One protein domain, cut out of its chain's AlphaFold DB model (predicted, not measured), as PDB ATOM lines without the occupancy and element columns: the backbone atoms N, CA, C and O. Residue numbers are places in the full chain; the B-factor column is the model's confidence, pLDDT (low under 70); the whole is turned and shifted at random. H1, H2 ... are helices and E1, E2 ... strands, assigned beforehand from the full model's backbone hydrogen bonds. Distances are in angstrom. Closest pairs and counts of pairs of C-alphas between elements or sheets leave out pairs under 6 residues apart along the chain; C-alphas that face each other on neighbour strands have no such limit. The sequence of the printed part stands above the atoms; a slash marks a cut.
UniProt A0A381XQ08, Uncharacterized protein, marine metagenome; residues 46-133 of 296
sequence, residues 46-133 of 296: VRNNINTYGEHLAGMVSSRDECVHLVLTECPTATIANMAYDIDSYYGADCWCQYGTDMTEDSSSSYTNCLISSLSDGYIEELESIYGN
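AT A GLANCE: This is residues 46 to 133 of the 296 residues of an uncharacterized protein of marine metagenome (UniProt A0A381XQ08). A strongly twisted four-stranded sheet has H1 packed on one face; H2 crosses H1 on its far side, off the sheet, and the loop of residues 99 to 110 lies on the side away from H2. The printed part has 88 residues, with elements in the order E1, H1, E2, E3, E4, H2; the antiparallel sheet runs E1 E3 E2 E4. It is mixed and compact, radius of gyration of the C-alphas 12.2 A, spanning 37 by 30 by 20 A.

IN THESE COORDINATES: E1, residues 56 to 61, 14.4 A, begins at C-alpha 56 (20.471, 6.966, -13.880). H1 is 64 to 74, 15.3 A; E2 80 to 84, 13.3 A; E3 93 to 98, 15.2 A; E4 111 to 115, 13.4 A. H2, 121 to 131, 15.4 A, ends at C-alpha 131 (13.501, 22.699, -1.229).

HOW THE PARTS SIT: Across the antiparallel neighbours E1 and E3, N 58 and O 95 are within hydrogen-bond range at 2.8 A; across the hairpin E2 and E3, N 82 and O 96 are at 2.9 A; across the antiparallel neighbours E2 and E4, N 81 and O 114 are at 2.9 A. H1 is on the sheet, making two layers, helix on one face; its closest C-alphas to E3 are Cys 67 and Cys 95, 5.5 A. E1, H1, E2 form a split strand-helix-strand unit, E3 between its same-way strands, with a right-handed crossover. H1 and H2 touch, closest C-alphas His 69 and Leu 127, 6.3 A, about perpendicular at 88 degrees. In both helices every O i to N i+4 pair is within hydrogen-bond range.

THE WHOLE: The farthest C-alphas, Ser 108 and Asn 133, are 37.7 A apart. The printed part has no cut; E3 to E4 is a long link. Residues 88 to 91 and 132 to 133 have pLDDT under 70.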
ATOM      1  N   VAL A  46       3.154   4.228  -7.947       95.25
ATOM      2  CA  VAL A  46       2.871   2.875  -8.418       95.25
ATOM      3  C   VAL A  46       4.082   1.999  -8.169       95.25
ATOM      4  O   VAL A  46       5.205   2.316  -8.551       95.25
ATOM      5  N   ARG A  47       3.857   0.853  -7.535       95.75
ATOM      6  CA  ARG A  47       4.907  -0.129  -7.303       95.75
ATOM      7  C   ARG A  47       5.273  -0.798  -8.624       95.75
ATOM      8  O   ARG A  47       4.569  -1.704  -9.050       95.75
ATOM      9  N   ASN A  48       6.331  -0.344  -9.289       95.31
ATOM     10  CA  ASN A  48       6.944  -1.013 -10.434       95.31
ATOM     11  C   ASN A  48       8.382  -0.502 -10.640       95.31
ATOM     12  O   ASN A  48       8.780   0.481 -10.023       95.31
ATOM     13  N   ASN A  49       9.153  -1.187 -11.490       96.62
ATOM     14  CA  ASN A  49      10.480  -0.745 -11.930       96.62
ATOM     15  C   ASN A  49      10.689  -1.037 -13.425       96.62
ATOM     16  O   ASN A  49      11.718  -1.572 -13.820       96.62
ATOM     17  N   ILE A  50       9.668  -0.832 -14.260       97.06
ATOM     18  CA  ILE A  50       9.691  -1.330 -15.652       97.06
ATOM     19  C   ILE A  50      10.568  -0.453 -16.567       97.06
ATOM     20  O   ILE A  50      11.172  -0.952 -17.516       97.06
ATOM     21  N   ASN A  51      10.662   0.847 -16.289       96.75
ATOM     22  CA  ASN A  51      11.272   1.842 -17.174       96.75
ATOM     23  C   ASN A  51      12.791   2.011 -16.930       96.75
ATOM     24  O   ASN A  51      13.275   3.133 -16.802       96.75
ATOM     25  N   THR A  52      13.550   0.909 -16.875       96.75
ATOM     26  CA  THR A  52      14.991   0.924 -16.523       96.75
ATOM     27  C   THR A  52      15.925   1.336 -17.661       96.75
ATOM     28  O   THR A  52      17.105   1.620 -17.452       96.75
ATOM     29  N   TYR A  53      15.442   1.359 -18.905       97.12
ATOM     30  CA  TYR A  53      16.303   1.660 -20.046       97.12
ATOM     31  C   TYR A  53      16.779   3.119 -20.019       97.12
ATOM     32  O   TYR A  53      15.994   4.046 -20.213       97.12
ATOM     33  N   GLY A  54      18.089   3.307 -19.841       95.75
ATOM     34  CA  GLY A  54      18.707   4.632 -19.771       95.75
ATOM     35  C   GLY A  54      18.472   5.355 -18.445       95.75
ATOM     36  O   GLY A  54      18.716   6.558 -18.379       95.75
ATOM     37  N   GLU A  55      18.002   4.653 -17.411       96.25
ATOM     38  CA  GLU A  55      17.887   5.235 -16.077       96.25
ATOM     39  C   GLU A  55      19.259   5.613 -15.510       96.25
ATOM     40  O   GLU A  55      20.289   5.027 -15.860       96.25
ATOM     41  N   HIS A  56      19.274   6.601 -14.626       92.69
ATOM     42  CA  HIS A  56      20.471   6.966 -13.880       92.69
ATOM     43  C   HIS A  56      20.112   7.366 -12.453       92.69
ATOM     44  O   HIS A  56      19.004   7.831 -12.178       92.69
ATOM     45  N   LEU A  57      21.059   7.140 -11.546       94.38
ATOM     46  CA  LEU A  57      20.919   7.467 -10.136       94.38
ATOM     47  C   LEU A  57      20.983   8.988  -9.972       94.38
ATOM     48  O   LEU A  57      21.999   9.595 -10.308       94.38
ATOM     49  N   ALA A  58      19.911   9.576  -9.449       93.94
ATOM     50  CA  ALA A  58      19.846  10.993  -9.111       93.94
ATOM     51  C   ALA A  58      20.557  11.265  -7.777       93.94
ATOM     52  O   ALA A  58      21.295  12.234  -7.634       93.94
ATOM     53  N   GLY A  59      20.365  10.375  -6.797       90.44
ATOM     54  CA  GLY A  59      20.981  10.486  -5.478       90.44
ATOM     55  C   GLY A  59      20.270   9.650  -4.419       90.44
ATOM     56  O   GLY A  59      19.435   8.806  -4.737       90.44
ATOM     57  N   MET A  60      20.611   9.899  -3.156       89.06
ATOM     58  CA  MET A  60      19.942   9.306  -1.995       89.06
ATOM     59  C   MET A  60      18.929  10.294  -1.435       89.06
ATOM     60  O   MET A  60      19.249  11.471  -1.288       89.06
ATOM     61  N   VAL A  61      17.746   9.812  -1.075       89.25
ATOM     62  CA  VAL A  61      16.661  10.641  -0.537       89.25
ATOM     63  C   VAL A  61      16.044  10.011   0.703       89.25
ATOM     64  O   VAL A  61      16.048   8.794   0.880       89.25
ATOM     65  N   SER A  62      15.488  10.839   1.575       87.38
ATOM     66  CA  SER A  62      14.800  10.425   2.803       87.38
ATOM     67  C   SER A  62      13.277  10.379   2.660       87.38
ATOM     68  O   SER A  62      12.584   9.893   3.554       87.38
ATOM     69  N   SER A  63      12.740  10.885   1.546       88.06
ATOM     70  CA  SER A  63      11.300  10.942   1.296       88.06
ATOM     71  C   SER A  63      10.951  10.887  -0.196       88.06
ATOM     72  O   SER A  63      11.795  11.099  -1.067       88.06
ATOM     73  N   ARG A  64       9.675  10.609  -0.486       91.38
ATOM     74  CA  ARG A  64       9.104  10.619  -1.843       91.38
ATOM     75  C   ARG A  64       9.145  12.002  -2.481       91.38
ATOM     76  O   ARG A  64       9.549  12.122  -3.632       91.38
ATOM     77  N   ASP A  65       8.767  13.022  -1.718       91.44
ATOM     78  CA  ASP A  65       8.762  14.417  -2.165       91.44
ATOM     79  C   ASP A  65      10.171  14.883  -2.536       91.44
ATOM     80  O   ASP A  65      10.374  15.493  -3.583       91.44
ATOM     81  N   GLU A  66      11.161  14.496  -1.732       90.38
ATOM     82  CA  GLU A  66      12.570  14.755  -2.017       90.38
ATOM     83  C   GLU A  66      13.032  14.048  -3.300       90.38
ATOM     84  O   GLU A  66      13.747  14.656  -4.090       90.38
ATOM     85  N   CYS A  67      12.580  12.815  -3.575       94.31
ATOM     86  CA  CYS A  67      12.882  12.154  -4.852       94.31
ATOM     87  C   CYS A  67      12.292  12.906  -6.044       94.31
ATOM     88  O   CYS A  67      12.977  13.121  -7.042       94.31
ATOM     89  N   VAL A  68      11.027  13.323  -5.948       95.06
ATOM     90  CA  VAL A  68      10.372  14.072  -7.028       95.06
ATOM     91  C   VAL A  68      11.094  15.390  -7.273       95.06
ATOM     92  O   VAL A  68      11.406  15.700  -8.421       95.06
ATOM     93  N   HIS A  69      11.412  16.130  -6.210       94.19
ATOM     94  CA  HIS A  69      12.182  17.363  -6.317       94.19
ATOM     95  C   HIS A  69      13.553  17.119  -6.966       94.19
ATOM     96  O   HIS A  69      13.917  17.820  -7.908       94.19
ATOM     97  N   LEU A  70      14.279  16.086  -6.530       93.25
ATOM     98  CA  LEU A  70      15.593  15.752  -7.076       93.25
ATOM     99  C   LEU A  70      15.521  15.396  -8.568       93.25
ATOM    100  O   LEU A  70      16.344  15.867  -9.347       93.25
ATOM    101  N   VAL A  71      14.514  14.630  -9.000       96.12
ATOM    102  CA  VAL A  71      14.310  14.311 -10.422       96.12
ATOM    103  C   VAL A  71      13.934  15.550 -11.238       96.12
ATOM    104  O   VAL A  71      14.438  15.713 -12.348       96.12
ATOM    105  N   LEU A  72      13.089  16.441 -10.710       94.56
ATOM    106  CA  LEU A  72      12.730  17.697 -11.382       94.56
ATOM    107  C   LEU A  72      13.951  18.607 -11.592       94.56
ATOM    108  O   LEU A  72      14.051  19.257 -12.635       94.56
ATOM    109  N   THR A  73      14.872  18.626 -10.627       91.75
ATOM    110  CA  THR A  73      16.060  19.490 -10.637       91.75
ATOM    111  C   THR A  73      17.214  18.891 -11.446       91.75
ATOM    112  O   THR A  73      17.714  19.530 -12.371       91.75
ATOM    113  N   GLU A  74      17.617  17.654 -11.150       90.69
ATOM    114  CA  GLU A  74      18.796  17.014 -11.757       90.69
ATOM    115  C   GLU A  74      18.495  16.431 -13.145       90.69
ATOM    116  O   GLU A  74      19.372  16.323 -14.006       90.69
ATOM    117  N   CYS A  75      17.235  16.068 -13.389       94.69
ATOM    118  CA  CYS A  75      16.824  15.308 -14.561       94.69
ATOM    119  C   CYS A  75      15.590  15.920 -15.238       94.69
ATOM    120  O   CYS A  75      14.574  15.240 -15.390       94.69
ATOM    121  N   PRO A  76      15.663  17.153 -15.771       93.81
ATOM    122  CA  PRO A  76      14.497  17.851 -16.328       93.81
ATOM    123  C   PRO A  76      13.869  17.157 -17.553       93.81
ATOM    124  O   PRO A  76      12.800  17.542 -18.019       93.81
ATOM    125  N   THR A  77      14.543  16.148 -18.114       95.50
ATOM    126  CA  THR A  77      14.042  15.322 -19.225       95.50
ATOM    127  C   THR A  77      13.464  13.980 -18.777       95.50
ATOM    128  O   THR A  77      12.884  13.267 -19.600       95.50
ATOM    129  N   ALA A  78      13.639  13.607 -17.508       97.44
ATOM    130  CA  ALA A  78      13.047  12.405 -16.953       97.44
ATOM    131  C   ALA A  78      11.527  12.551 -16.902       97.44
ATOM    132  O   ALA A  78      10.962  13.637 -16.788       97.44
ATOM    133  N   THR A  79      10.855  11.418 -17.024       97.94
ATOM    134  CA  THR A  79       9.383  11.357 -17.038       97.94
ATOM    135  C   THR A  79       8.848  10.668 -15.797       97.94
ATOM    136  O   THR A  79       7.667  10.811 -15.480       97.94
ATOM    137  N   ILE A  80       9.717   9.957 -15.077       98.12
ATOM    138  CA  ILE A  80       9.390   9.171 -13.901       98.12
ATOM    139  C   ILE A  80      10.456   9.415 -12.824       98.12
ATOM    140  O   ILE A  80      11.651   9.293 -13.100       98.12
ATOM    141  N   ALA A  81      10.010   9.709 -11.602       97.56
ATOM    142  CA  ALA A  81      10.820   9.575 -10.395       97.56
ATOM    143  C   ALA A  81      10.625   8.168  -9.833       97.56
ATOM    144  O   ALA A  81       9.493   7.767  -9.565       97.56
ATOM    145  N   ASN A  82      11.700   7.408  -9.683       97.50
ATOM    146  CA  ASN A  82      11.657   6.034  -9.198       97.50
ATOM    147  C   ASN A  82      12.505   5.904  -7.937       97.50
ATOM    148  O   ASN A  82      13.620   6.409  -7.892       97.50
ATOM    149  N   MET A  83      11.999   5.230  -6.914       94.94
ATOM    150  CA  MET A  83      12.738   5.038  -5.670       94.94
ATOM    151  C   MET A  83      12.455   3.684  -5.041       94.94
ATOM    152  O   MET A  83      11.468   3.028  -5.380       94.94
ATOM    153  N   ALA A  84      13.308   3.259  -4.111       92.06
ATOM    154  CA  ALA A  84      13.041   2.055  -3.335       92.06
ATOM    155  C   ALA A  84      11.655   2.151  -2.660       92.06
ATOM    156  O   ALA A  84      11.297   3.172  -2.074       92.06
ATOM    157  N   TYR A  85      10.863   1.083  -2.773       86.62
ATOM    158  CA  TYR A  85       9.510   1.002  -2.213       86.62
ATOM    159  C   TYR A  85       9.524   1.145  -0.688       86.62
ATOM    160  O   TYR A  85       8.628   1.758  -0.109       86.62
ATOM    161  N   ASP A  86      10.549   0.572  -0.060       81.94
ATOM    162  CA  ASP A  86      10.770   0.633   1.375       81.94
ATOM    163  C   ASP A  86      11.741   1.777   1.704       81.94
ATOM    164  O   ASP A  86      12.919   1.735   1.347       81.94
ATOM    165  N   ILE A  87      11.214   2.821   2.348       73.81
ATOM    166  CA  ILE A  87      11.950   4.036   2.733       73.81
ATOM    167  C   ILE A  87      12.479   3.904   4.174       73.81
ATOM    168  O   ILE A  87      13.250   4.747   4.627       73.81
ATOM    169  N   ASP A  88      12.159   2.817   4.891       61.41
ATOM    170  CA  ASP A  88      12.474   2.652   6.323       61.41
ATOM    171  C   ASP A  88      13.974   2.383   6.610       61.41
ATOM    172  O   ASP A  88      14.382   2.060   7.731       61.41
ATOM    173  N   SER A  89      14.826   2.558   5.600       57.81
ATOM    174  CA  SER A  89      16.279   2.442   5.653       57.81
ATOM    175  C   SER A  89      16.924   3.684   6.298       57.81
ATOM    176  O   SER A  89      16.697   4.820   5.888       57.81
ATOM    177  N   TYR A  90      17.815   3.474   7.281       58.19
ATOM    178  CA  TYR A  90      18.636   4.535   7.901       58.19
ATOM    179  C   TYR A  90      19.499   5.307   6.885       58.19
ATOM    180  O   TYR A  90      19.947   6.416   7.170       58.19
ATOM    181  N   TYR A  91      19.734   4.727   5.709       65.06
ATOM    182  CA  TYR A  91      20.599   5.276   4.670       65.06
ATOM    183  C   TYR A  91      19.840   6.104   3.625       65.06
ATOM    184  O   TYR A  91      20.466   6.631   2.709       65.06
ATOM    185  N   GLY A  92      18.516   6.240   3.768       79.44
ATOM    186  CA  GLY A  92      17.649   6.749   2.711       79.44
ATOM    187  C   GLY A  92      17.349   5.679   1.661       79.44
ATOM    188  O   GLY A  92      17.742   4.514   1.796       79.44
ATOM    189  N   ALA A  93      16.622   6.080   0.629       89.00
ATOM    190  CA  ALA A  93      16.313   5.294  -0.553       89.00
ATOM    191  C   ALA A  93      17.069   5.865  -1.755       89.00
ATOM    192  O   ALA A  93      17.219   7.082  -1.876       89.00
ATOM    193  N   ASP A  94      17.503   4.996  -2.663       91.44
ATOM    194  CA  ASP A  94      18.020   5.442  -3.953       91.44
ATOM    195  C   ASP A  94      16.883   6.108  -4.738       91.44
ATOM    196  O   ASP A  94      15.797   5.532  -4.858       91.44
ATOM    197  N   CYS A  95      17.138   7.288  -5.295       95.44
ATOM    198  CA  CYS A  95      16.249   7.980  -6.219       95.44
ATOM    199  C   CYS A  95      16.839   7.933  -7.631       95.44
ATOM    200  O   CYS A  95      18.005   8.263  -7.854       95.44
ATOM    201  N   TRP A  96      16.020   7.525  -8.588       97.44
ATOM    202  CA  TRP A  96      16.392   7.240  -9.964       97.44
ATOM    203  C   TRP A  96      15.547   8.060 -10.929       97.44
ATOM    204  O   TRP A  96      14.319   8.133 -10.816       97.44
ATOM    205  N   CYS A  97      16.218   8.616 -11.927       97.88
ATOM    206  CA  CYS A  97      15.594   9.285 -13.052       97.88
ATOM    207  C   CYS A  97      15.279   8.258 -14.138       97.88
ATOM    208  O   CYS A  97      16.195   7.705 -14.752       97.88
ATOM    209  N   GLN A  98      13.991   8.003 -14.378       98.19
ATOM    210  CA  GLN A  98      13.521   7.033 -15.369       98.19
ATOM    211  C   GLN A  98      12.842   7.702 -16.572       98.19
ATOM    212  O   GLN A  98      12.269   8.800 -16.496       98.19
ATOM    213  N   TYR A  99      12.899   7.001 -17.707       97.94
ATOM    214  CA  TYR A  99      12.373   7.458 -18.989       97.94
ATOM    215  C   TYR A  99      11.319   6.493 -19.521       97.94
ATOM    216  O   TYR A  99      11.589   5.315 -19.740       97.94
ATOM    217  N   GLY A 100      10.117   7.004 -19.769       96.81
ATOM    218  CA  GLY A 100       8.972   6.216 -20.196       96.81
ATOM    219  C   GLY A 100       7.692   6.689 -19.520       96.81
ATOM    220  O   GLY A 100       7.643   7.724 -18.868       96.81
ATOM    221  N   THR A 101       6.614   5.942 -19.717       96.69
ATOM    222  CA  THR A 101       5.309   6.255 -19.103       96.69
ATOM    223  C   THR A 101       4.584   4.995 -18.640       96.69
ATOM    224  O   THR A 101       3.393   5.045 -18.333       96.69
ATOM    225  N   ASP A 102       5.278   3.851 -18.604       97.12
ATOM    226  CA  ASP A 102       4.671   2.595 -18.181       97.12
ATOM    227  C   ASP A 102       4.520   2.570 -16.654       97.12
ATOM    228  O   ASP A 102       5.461   2.295 -15.910       97.12
ATOM    229  N   MET A 103       3.309   2.881 -16.202       96.25
ATOM    230  CA  MET A 103       2.895   2.852 -14.800       96.25
ATOM    231  C   MET A 103       2.113   1.564 -14.481       96.25
ATOM    232  O   MET A 103       1.214   1.577 -13.642       96.25
ATOM    233  N   THR A 104       2.380   0.449 -15.175       97.12
ATOM    234  CA  THR A 104       1.737  -0.842 -14.876       97.12
ATOM    235  C   THR A 104       2.215  -1.354 -13.523       97.12
ATOM    236  O   THR A 104       3.414  -1.501 -13.307       97.12
ATOM    237  N   GLU A 105       1.291  -1.624 -12.604       96.50
ATOM    238  CA  GLU A 105       1.629  -2.119 -11.269       96.50
ATOM    239  C   GLU A 105       2.287  -3.509 -11.327       96.50
ATOM    240  O   GLU A 105       1.765  -4.447 -11.935       96.50
ATOM    241  N   ASP A 106       3.412  -3.646 -10.630       95.94
ATOM    242  CA  ASP A 106       4.105  -4.893 -10.340       95.94
ATOM    243  C   ASP A 106       4.259  -5.053  -8.822       95.94
ATOM    244  O   ASP A 106       5.185  -4.546  -8.185       95.94
ATOM    245  N   SER A 107       3.359  -5.847  -8.242       92.94
ATOM    246  CA  SER A 107       3.348  -6.162  -6.808       92.94
ATOM    247  C   SER A 107       4.638  -6.813  -6.276       92.94
ATOM    248  O   SER A 107       4.810  -6.889  -5.059       92.94
ATOM    249  N   SER A 108       5.527  -7.300  -7.149       94.19
ATOM    250  CA  SER A 108       6.801  -7.920  -6.769       94.19
ATOM    251  C   SER A 108       7.994  -6.959  -6.792       94.19
ATOM    252  O   SER A 108       9.029  -7.281  -6.209       94.19
ATOM    253  N   SER A 109       7.845  -5.770  -7.384       94.50
ATOM    254  CA  SER A 109       8.917  -4.773  -7.493       94.50
ATOM    255  C   SER A 109       9.413  -4.316  -6.117       94.50
ATOM    256  O   SER A 109       8.622  -4.087  -5.207       94.50
ATOM    257  N   SER A 110      10.718  -4.140  -5.928       93.31
ATOM    258  CA  SER A 110      11.275  -3.477  -4.735       93.31
ATOM    259  C   SER A 110      11.300  -1.952  -4.861       93.31
ATOM    260  O   SER A 110      11.798  -1.279  -3.965       93.31
ATOM    261  N   TYR A 111      10.770  -1.415  -5.959       95.25
ATOM    262  CA  TYR A 111      10.714   0.007  -6.269       95.25
ATOM    263  C   TYR A 111       9.282   0.478  -6.473       95.25
ATOM    264  O   TYR A 111       8.370  -0.301  -6.783       95.25
ATOM    265  N   THR A 112       9.116   1.777  -6.297       95.56
ATOM    266  CA  THR A 112       7.907   2.520  -6.584       95.56
ATOM    267  C   THR A 112       8.258   3.731  -7.412       95.56
ATOM    268  O   THR A 112       9.304   4.345  -7.212       95.56
ATOM    269  N   ASN A 113       7.362   4.101  -8.313       95.81
ATOM    270  CA  ASN A 113       7.592   5.210  -9.202       95.81
ATOM    271  C   ASN A 113       6.416   6.174  -9.282       95.81
ATOM    272  O   ASN A 113       5.280   5.849  -8.940       95.81
ATOM    273  N   CYS A 114       6.737   7.390  -9.686       95.88
ATOM    274  CA  CYS A 114       5.859   8.537  -9.746       95.88
ATOM    275  C   CYS A 114       5.993   9.162 -11.134       95.88
ATOM    276  O   CYS A 114       7.096   9.500 -11.568       95.88
ATOM    277  N   LEU A 115       4.872   9.319 -11.841       96.94
ATOM    278  CA  LEU A 115       4.860   9.929 -13.166       96.94
ATOM    279  C   LEU A 115       4.897  11.456 -13.037       96.94
ATOM    280  O   LEU A 115       3.931  12.063 -12.574       96.94
ATOM    281  N   ILE A 116       5.966  12.091 -13.516       96.00
ATOM    282  CA  ILE A 116       6.187  13.540 -13.372       96.00
ATOM    283  C   ILE A 116       5.095  14.367 -14.067       96.00
ATOM    284  O   ILE A 116       4.689  15.417 -13.583       96.00
ATOM    285  N   SER A 117       4.537  13.877 -15.175       94.44
ATOM    286  CA  SER A 117       3.441  14.564 -15.871       94.44
ATOM    287  C   SER A 117       2.093  14.502 -15.143       94.44
ATOM    288  O   SER A 117       1.142  15.145 -15.586       94.44
ATOM    289  N   SER A 118       1.990  13.725 -14.059       92.62
ATOM    290  CA  SER A 118       0.784  13.646 -13.224       92.62
ATOM    291  C   SER A 118       0.783  14.632 -12.056       92.62
ATOM    292  O   SER A 118      -0.237  14.760 -11.378       92.62
ATOM    293  N   LEU A 119       1.899  15.332 -11.834       92.81
ATOM    294  CA  LEU A 119       2.034  16.301 -10.755       92.81
ATOM    295  C   LEU A 119       1.128  17.512 -10.993       92.81
ATOM    296  O   LEU A 119       0.947  17.967 -12.124       92.81
ATOM    297  N   SER A 120       0.564  18.048  -9.912       92.00
ATOM    298  CA  SER A 120      -0.182  19.305  -9.965       92.00
ATOM    299  C   SER A 120       0.753  20.511  -9.850       92.00
ATOM    300  O   SER A 120       1.747  20.449  -9.128       92.00
ATOM    301  N   ASP A 121       0.397  21.631 -10.487       89.00
ATOM    302  CA  ASP A 121       1.167  22.882 -10.389       89.00
ATOM    303  C   ASP A 121       1.367  23.312  -8.924       89.00
ATOM    304  O   ASP A 121       2.462  23.691  -8.527       89.00
ATOM    305  N   GLY A 122       0.330  23.166  -8.088       89.00
ATOM    306  CA  GLY A 122       0.401  23.515  -6.666       89.00
ATOM    307  C   GLY A 122       1.377  22.648  -5.865       89.00
ATOM    308  O   GLY A 122       1.970  23.134  -4.910       89.00
ATOM    309  N   TYR A 123       1.580  21.391  -6.265       89.56
ATOM    310  CA  TYR A 123       2.582  20.529  -5.639       89.56
ATOM    311  C   TYR A 123       4.003  20.901  -6.068       89.56
ATOM    312  O   TYR A 123       4.906  20.900  -5.240       89.56
ATOM    313  N   ILE A 124       4.205  21.277  -7.334       89.44
ATOM    314  CA  ILE A 124       5.511  21.760  -7.802       89.44
ATOM    315  C   ILE A 124       5.893  23.045  -7.050       89.44
ATOM    316  O   ILE A 124       6.998  23.131  -6.521       89.44
ATOM    317  N   GLU A 125       4.962  23.996  -6.908       90.12
ATOM    318  CA  GLU A 125       5.170  25.217  -6.113       90.12
ATOM    319  C   GLU A 125       5.476  24.911  -4.631       90.12
ATOM    320  O   GLU A 125       6.305  25.578  -4.008       90.12
ATOM    321  N   GLU A 126       4.825  23.896  -4.051       88.94
ATOM    322  CA  GLU A 126       5.096  23.443  -2.682       88.94
ATOM    323  C   GLU A 126       6.511  22.864  -2.549       88.94
ATOM    324  O   GLU A 126       7.250  23.266  -1.645       88.94
ATOM    325  N   LEU A 127       6.922  21.985  -3.469       88.69
ATOM    326  CA  LEU A 127       8.277  21.433  -3.512       88.69
ATOM    327  C   LEU A 127       9.329  22.538  -3.649       88.69
ATOM    328  O   LEU A 127      10.315  22.537  -2.915       88.69
ATOM    329  N   GLU A 128       9.113  23.512  -4.533       87.81
ATOM    330  CA  GLU A 128      10.001  24.671  -4.681       87.81
ATOM    331  C   GLU A 128      10.038  25.534  -3.412       87.81
ATOM    332  O   GLU A 128      11.092  26.038  -3.031       87.81
ATOM    333  N   SER A 129       8.921  25.684  -2.697       84.44
ATOM    334  CA  SER A 129       8.915  26.413  -1.425       84.44
ATOM    335  C   SER A 129       9.698  25.686  -0.327       84.44
ATOM    336  O   SER A 129      10.292  26.360   0.522       84.44
ATOM    337  N   ILE A 130       9.641  24.351  -0.296       83.69
ATOM    338  CA  ILE A 130      10.295  23.518   0.724       83.69
ATOM    339  C   ILE A 130      11.791  23.380   0.431       83.69
ATOM    340  O   ILE A 130      12.600  23.573   1.337       83.69
ATOM    341  N   TYR A 131      12.145  23.078  -0.820       81.81
ATOM    342  CA  TYR A 131      13.501  22.699  -1.229       81.81
ATOM    343  C   TYR A 131      14.223  23.762  -2.078       81.81
ATOM    344  O   TYR A 131      15.442  23.742  -2.177       81.81
ATOM    345  N   GLY A 132      13.513  24.725  -2.673       69.25
ATOM    346  CA  GLY A 132      14.078  25.721  -3.600       69.25
ATOM    347  C   GLY A 132      14.639  27.001  -2.962       69.25
ATOM    348  O   GLY A 132      15.128  27.871  -3.677       69.25
ATOM    349  N   ASN A 133      14.591  27.153  -1.633       57.47
ATOM    350  CA  ASN A 133      15.079  28.347  -0.914       57.47
ATOM    351  C   ASN A 133      16.535  28.228  -0.442       57.47
ATOM    352  O   ASN A 133      16.875  28.607   0.681       57.47
TER     353      ASN A 133